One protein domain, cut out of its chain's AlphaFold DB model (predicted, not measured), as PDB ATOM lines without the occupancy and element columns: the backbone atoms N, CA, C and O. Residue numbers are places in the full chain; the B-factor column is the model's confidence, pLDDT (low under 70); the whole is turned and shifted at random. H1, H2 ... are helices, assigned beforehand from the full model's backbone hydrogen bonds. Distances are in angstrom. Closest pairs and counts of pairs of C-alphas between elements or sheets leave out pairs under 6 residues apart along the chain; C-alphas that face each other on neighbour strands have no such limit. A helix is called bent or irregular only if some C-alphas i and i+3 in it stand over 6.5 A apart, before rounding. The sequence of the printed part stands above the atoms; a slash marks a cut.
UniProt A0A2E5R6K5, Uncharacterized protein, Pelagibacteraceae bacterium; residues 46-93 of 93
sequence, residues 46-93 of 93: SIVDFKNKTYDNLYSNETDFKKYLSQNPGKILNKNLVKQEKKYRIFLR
ATOM      1  N   SER A  46      22.851  21.049  16.298       95.06
ATOM      2  CA  SER A  46      23.208  20.730  17.678       95.06
ATOM      3  C   SER A  46      22.202  19.740  18.266       95.06
ATOM      4  O   SER A  46      21.014  19.743  17.945       95.06
ATOM      5  N   ILE A  47      22.658  18.893  19.185       93.50
ATOM      6  CA  ILE A  47      21.772  17.917  19.836       93.50
ATOM      7  C   ILE A  47      20.716  18.620  20.691       93.50
ATOM      8  O   ILE A  47      19.603  18.118  20.816       93.50
ATOM      9  N   VAL A  48      21.055  19.772  21.275       93.69
ATOM     10  CA  VAL A  48      20.110  20.580  22.054       93.69
ATOM     11  C   VAL A  48      18.997  21.106  21.156       93.69
ATOM     12  O   VAL A  48      17.831  20.983  21.511       93.69
ATOM     13  N   ASP A  49      19.345  21.634  19.985       95.00
ATOM     14  CA  ASP A  49      18.368  22.147  19.023       95.00
ATOM     15  C   ASP A  49      17.482  21.032  18.475       95.00
ATOM     16  O   ASP A  49      16.263  21.180  18.448       95.00
ATOM     17  N   PHE A  50      18.072  19.877  18.156       94.38
ATOM     18  CA  PHE A  50      17.305  18.705  17.748       94.38
ATOM     19  C   PHE A  50      16.323  18.254  18.845       94.38
ATOM     20  O   PHE A  50      15.140  18.059  18.581       94.38
ATOM     21  N   LYS A  51      16.782  18.145  20.103       92.12
ATOM     22  CA  LYS A  51      15.936  17.784  21.259       92.12
ATOM     23  C   LYS A  51      14.791  18.774  21.484       92.12
ATOM     24  O   LYS A  51      13.694  18.355  21.843       92.12
ATOM     25  N   ASN A  52      15.053  20.061  21.277       93.75
ATOM     26  CA  ASN A  52      14.091  21.140  21.488       93.75
ATOM     27  C   ASN A  52      13.216  21.421  20.257       93.75
ATOM     28  O   ASN A  52      12.413  22.350  20.299       93.75
ATOM     29  N   LYS A  53      13.362  20.641  19.176       92.81
ATOM     30  CA  LYS A  53      12.664  20.838  17.897       92.81
ATOM     31  C   LYS A  53      12.874  22.236  17.299       92.81
ATOM     32  O   LYS A  53      11.969  22.821  16.716       92.81
ATOM     33  N   THR A  54      14.068  22.797  17.484       92.94
ATOM     34  CA  THR A  54      14.466  24.108  16.954       92.94
ATOM     35  C   THR A  54      15.315  23.907  15.701       92.94
ATOM     36  O   THR A  54      16.543  23.975  15.752       92.94
ATOM     37  N   TYR A  55      14.672  23.596  14.577       92.19
ATOM     38  CA  TYR A  55      15.373  23.177  13.357       92.19
ATOM     39  C   TYR A  55      15.869  24.335  12.475       92.19
ATOM     40  O   TYR A  55      16.651  24.089  11.563       92.19
ATOM     41  N   ASP A  56      15.537  25.590  12.803       89.31
ATOM     42  CA  ASP A  56      16.046  26.791  12.111       89.31
ATOM     43  C   ASP A  56      17.585  26.892  12.125       89.31
ATOM     44  O   ASP A  56      18.185  27.581  11.304       89.31
ATOM     45  N   ASN A  57      18.235  26.174  13.050       89.62
ATOM     46  CA  ASN A  57      19.691  26.080  13.180       89.62
ATOM     47  C   ASN A  57      20.257  24.793  12.549       89.62
ATOM     48  O   ASN A  57      21.245  24.234  13.038       89.62
ATOM     49  N   LEU A  58      19.611  24.280  11.500       93.00
ATOM     50  CA  LEU A  58      20.158  23.234  10.643       93.00
ATOM     51  C   LEU A  58      21.045  23.874   9.572       93.00
ATOM     52  O   LEU A  58      20.584  24.594   8.691       93.00
ATOM     53  N   TYR A  59      22.340  23.595   9.642       92.69
ATOM     54  CA  TYR A  59      23.329  24.153   8.729       92.69
ATOM     55  C   TYR A  59      23.630  23.192   7.581       92.69
ATOM     56  O   TYR A  59      23.617  21.972   7.746       92.69
ATOM     57  N   SER A  60      23.981  23.753   6.423       85.25
ATOM     58  CA  SER A  60      24.385  22.985   5.235       85.25
ATOM     59  C   SER A  60      25.881  22.655   5.198       85.25
ATOM     60  O   SER A  60      26.321  21.907   4.330       85.25
ATOM     61  N   ASN A  61      26.686  23.224   6.102       90.12
ATOM     62  CA  ASN A  61      28.120  22.960   6.171       90.12
ATOM     63  C   ASN A  61      28.662  23.011   7.606       90.12
ATOM     64  O   ASN A  61      28.115  23.663   8.497       90.12
ATOM     65  N   GLU A  62      29.788  22.331   7.809       91.69
ATOM     66  CA  GLU A  62      30.426  22.186   9.117       91.69
ATOM     67  C   GLU A  62      31.012  23.500   9.658       91.69
ATOM     68  O   GLU A  62      31.075  23.690  10.872       91.69
ATOM     69  N   THR A  63      31.442  24.412   8.783       94.12
ATOM     70  CA  THR A  63      32.104  25.662   9.189       94.12
ATOM     71  C   THR A  63      31.119  26.594   9.884       94.12
ATOM     72  O   THR A  63      31.377  27.037  11.005       94.12
ATOM     73  N   ASP A  64      29.964  26.827   9.263       94.50
ATOM     74  CA  ASP A  64      28.906  27.657   9.838       94.50
ATOM     75  C   ASP A  64      28.335  27.025  11.105       94.50
ATOM     76  O   ASP A  64      28.139  27.711  12.108       94.50
ATOM     77  N   PHE A  65      28.184  25.698  11.112       95.31
ATOM     78  CA  PHE A  65      27.765  24.974  12.305       95.31
ATOM     79  C   PHE A  65      28.747  25.138  13.475       95.31
ATOM     80  O   PHE A  65      28.338  25.420  14.601       95.31
ATOM     81  N   LYS A  66      30.059  25.016  13.235       93.94
ATOM     82  CA  LYS A  66      31.084  25.235  14.271       93.94
ATOM     83  C   LYS A  66      31.083  26.673  14.781       93.94
ATOM     84  O   LYS A  66      31.235  26.885  15.983       93.94
ATOM     85  N   LYS A  67      30.889  27.648  13.889       95.81
ATOM     86  CA  LYS A  67      30.751  29.061  14.257       95.81
ATOM     87  C   LYS A  67      29.516  29.293  15.132       95.81
ATOM     88  O   LYS A  67      29.605  29.989  16.137       95.81
ATOM     89  N   TYR A  68      28.390  28.672  14.798       95.56
ATOM     90  CA  TYR A  68      27.189  28.722  15.625       95.56
ATOM     91  C   TYR A  68      27.429  28.146  17.025       95.56
ATOM     92  O   TYR A  68      27.089  28.789  18.018       95.56
ATOM     93  N   LEU A  69      28.064  26.974  17.125       94.81
ATOM     94  CA  LEU A  69      28.359  26.349  18.416       94.81
ATOM     95  C   LEU A  69      29.314  27.186  19.274       94.81
ATOM     96  O   LEU A  69      29.120  27.261  20.486       94.81
ATOM     97  N   SER A  70      30.319  27.836  18.676       94.38
ATOM     98  CA  SER A  70      31.243  28.697  19.430       94.38
ATOM     99  C   SER A  70      30.554  29.945  19.987       94.38
ATOM    100  O   SER A  70      30.887  30.387  21.085       94.38
ATOM    101  N   GLN A  71      29.563  30.475  19.269       95.69
ATOM    102  CA  GLN A  71      28.727  31.593  19.718       95.69
ATOM    103  C   GLN A  71      27.661  31.163  20.739       95.69
ATOM    104  O   GLN A  71      27.200  31.986  21.525       95.69
ATOM    105  N   ASN A  72      27.290  29.880  20.756       94.94
ATOM    106  CA  ASN A  72      26.216  29.336  21.584       94.94
ATOM    107  C   ASN A  72      26.706  28.141  22.420       94.94
ATOM    108  O   ASN A  72      26.259  27.010  22.207       94.94
ATOM    109  N   PRO A  73      27.583  28.355  23.420       92.31
ATOM    110  CA  PRO A  73      28.175  27.262  24.194       92.31
ATOM    111  C   PRO A  73      27.132  26.385  24.908       92.31
ATOM    112  O   PRO A  73      27.345  25.185  25.062       92.31
ATOM    113  N   GLY A  74      25.965  26.937  25.267       91.94
ATOM    114  CA  GLY A  74      24.847  26.182  25.856       91.94
ATOM    115  C   GLY A  74      24.193  25.151  24.922       91.94
ATOM    116  O   GLY A  74      23.394  24.335  25.373       91.94
ATOM    117  N   LYS A  75      24.528  25.161  23.627       92.62
ATOM    118  CA  LYS A  75      24.067  24.182  22.630       92.62
ATOM    119  C   LYS A  75      25.017  22.989  22.491       92.62
ATOM    120  O   LYS A  75      24.681  21.997  21.843       92.62
ATOM    121  N   ILE A  76      26.191  23.053  23.122       90.31
ATOM    122  CA  ILE A  76      27.188  21.982  23.123       90.31
ATOM    123  C   ILE A  76      26.890  21.031  24.286       90.31
ATOM    124  O   ILE A  76      26.996  21.398  25.455       90.31
ATOM    125  N   LEU A  77      26.547  19.777  23.980       87.81
ATOM    126  CA  LEU A  77      26.393  18.740  25.004       87.81
ATOM    127  C   LEU A  77      27.702  18.005  25.275       87.81
ATOM    128  O   LEU A  77      28.500  17.740  24.376       87.81
ATOM    129  N   ASN A  78      27.873  17.575  26.526       86.50
ATOM    130  CA  ASN A  78      28.987  16.719  26.904       86.50
ATOM    131  C   ASN A  78      28.921  15.380  26.147       86.50
ATOM    132  O   ASN A  78      27.964  14.610  26.271       86.50
ATOM    133  N   LYS A  79      29.989  15.072  25.405       86.38
ATOM    134  CA  LYS A  79      30.111  13.870  24.570       86.38
ATOM    135  C   LYS A  79      29.867  12.568  25.338       86.38
ATOM    136  O   LYS A  79      29.306  11.633  24.770       86.38
ATOM    137  N   ASN A  80      30.268  12.482  26.608       87.00
ATOM    138  CA  ASN A  80      30.096  11.272  27.414       87.00
ATOM    139  C   ASN A  80      28.626  11.037  27.779       87.00
ATOM    140  O   ASN A  80      28.163   9.902  27.682       87.00
ATOM    141  N   LEU A  81      27.880  12.100  28.095       85.12
ATOM    142  CA  LEU A  81      26.440  12.015  28.365       85.12
ATOM    143  C   LEU A  81      25.676  11.576  27.112       85.12
ATOM    144  O   LEU A  81      24.911  10.615  27.136       85.12
ATOM    145  N   VAL A  82      25.977  12.188  25.967       84.69
ATOM    146  CA  VAL A  82      25.342  11.815  24.695       84.69
ATOM    147  C   VAL A  82      25.695  10.386  24.285       84.69
ATOM    148  O   VAL A  82      24.863   9.663  23.745       84.69
ATOM    149  N   LYS A  83      26.925   9.926  24.546       83.69
ATOM    150  CA  LYS A  83      27.284   8.527  24.300       83.69
ATOM    151  C   LYS A  83      26.419   7.579  25.128       83.69
ATOM    152  O   LYS A  83      26.099   6.512  24.615       83.69
ATOM    153  N   GLN A  84      26.002   7.917  26.344       85.19
ATOM    154  CA  GLN A  84      25.060   7.078  27.097       85.19
ATOM    155  C   GLN A  84      23.680   7.057  26.414       85.19
ATOM    156  O   GLN A  84      23.079   5.996  26.248       85.19
ATOM    157  N   GLU A  85      23.251   8.196  25.871       82.94
ATOM    158  CA  GLU A  85      22.036   8.333  25.064       82.94
ATOM    159  C   GLU A  85      22.226   7.823  23.618       82.94
ATOM    160  O   GLU A  85      22.369   8.588  22.662       82.94
ATOM    161  N   LYS A  86      22.177   6.493  23.425       80.50
ATOM    162  CA  LYS A  86      22.347   5.818  22.114       80.50
ATOM    163  C   LYS A  86      21.583   6.470  20.947       80.50
ATOM    164  O   LYS A  86      22.064   6.389  19.819       80.50
ATOM    165  N   LYS A  87      20.433   7.096  21.219       86.06
ATOM    166  CA  LYS A  87      19.534   7.720  20.239       86.06
ATOM    167  C   LYS A  87      20.073   8.988  19.564       86.06
ATOM    168  O   LYS A  87      19.675   9.242  18.438       86.06
ATOM    169  N   TYR A  88      20.980   9.750  20.184       88.81
ATOM    170  CA  TYR A  88      21.469  11.025  19.617       88.81
ATOM    171  C   TYR A  88      22.908  10.972  19.112       88.81
ATOM    172  O   TYR A  88      23.449  11.967  18.639       88.81
ATOM    173  N   ARG A  89      23.541   9.797  19.173       90.06
ATOM    174  CA  ARG A  89      24.941   9.626  18.762       90.06
ATOM    175  C   ARG A  89      25.198   9.990  17.296       90.06
ATOM    176  O   ARG A  89      26.344  10.253  16.965       90.06
ATOM    177  N   ILE A  90      24.173   9.983  16.440       92.81
ATOM    178  CA  ILE A  90      24.301  10.340  15.020       92.81
ATOM    179  C   ILE A  90      24.659  11.817  14.808       92.81
ATOM    180  O   ILE A  90      25.308  12.155  13.829       92.81
ATOM    181  N   PHE A  91      24.291  12.671  15.760       91.81
ATOM    182  CA  PHE A  91      24.544  14.109  15.726       91.81
ATOM    183  C   PHE A  91      25.847  14.503  16.440       91.81
ATOM    184  O   PHE A  91      26.183  15.683  16.498       91.81
ATOM    185  N   LEU A  92      26.582  13.544  17.022       87.31
ATOM    186  CA  LEU A  92      27.887  13.830  17.620       87.31
ATOM    187  C   LEU A  92      28.911  14.127  16.526       87.31
ATOM    188  O   LEU A  92      29.149  13.280  15.664       87.31
ATOM    189  N   ARG A  93      29.560  15.287  16.628       75.88
ATOM    190  CA  ARG A  93      30.686  15.702  15.790       75.88
ATOM    191  C   ARG A  93      31.822  16.196  16.675       75.88
ATOM    192  O   ARG A  93      31.512  16.844  17.699       75.88
TER     193      ARG A  93
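What this domain is: This is residues 46 to 93 of the 93 residues of an uncharacterized protein of Pelagibacteraceae bacterium (UniProt A0A2E5R6K5). Four short helices are spread round the domain with few contacts between them: the longest, H2, makes one end, H3 and H4 make the opposite end, and H1 lies off to one side between the two ends. The links from H1 to H2 and from H2 to H3 bridge the space between these parts, and after H3 the chain turns back through H4, whose last residues come near H1. The printed part has 48 residues with four named helices, in the order H1, H2, H3, H4, and no named strand; its class is all helix. The whole is compact, with a radius of gyration of the C-alphas of 10.5 A, and rounded, spanning 27 by 19 by 18 A.

Where its parts are: H2 has residues 62 to 71, and its first and last C-alphas are 14.3 A apart; it begins at C-alpha 62 at (30.426, 22.186, 9.117). H1, before it, has residues 47 to 51 and is 6.0 A long, beginning at C-alpha 47 at (21.772, 17.917, 19.836). H3 has residues 79 to 84 and is 8.8 A long. H4 has residues 86 to 91, is 10.7 A long and ends at C-alpha 91 at (24.544, 14.109, 15.726). H4 is irregular: its C-alphas 87 and 90 are 7.5 A apart, against about 5 A in a regular helix.

How they stand to each other: H2 touches no helix; it is apart from H1, from H3 and from H4. H3 and H4 only just touch, with 3 pairs of C-alphas within 8 A, and they touch only at the corner by their link. Their closest C-alphas are those of Lys 83 and Arg 89, 6.1 A apart. Their lines stand at a steep tilt of 35.1 degrees, only just past shallow, and they run opposite ways; the line of H4 is a rough one. H1 and H4 are close but not clearly touching, with the C-alphas of Ile 47 and Phe 91 the closest, at 6.3 A. H1 and H3 are apart. In H1, H2 and H3 every O i to N i+4 pair is within hydrogen-bond range, while in H4 0 of 2 are, beside 1 of 3 O i to N i+3 pairs.

The domain as a whole: The two C-alphas farthest apart, those of Asp 64 in H2 and Gln 84 in H3, are 27.1 A from each other. The C-alphas of Ser 46 and Arg 93, the first and last printed residues, are 9.2 A apart, and Arg 93 is the chain's last residue. The printed part has no cut. The link from H3 to H4 is tight, with 1 residue; those from H1 to H2, with 10 residues, and from H2 to H3, with 7, are short. The mean pLDDT of the printed part of this model is 90.5, and no printed residue is under 70.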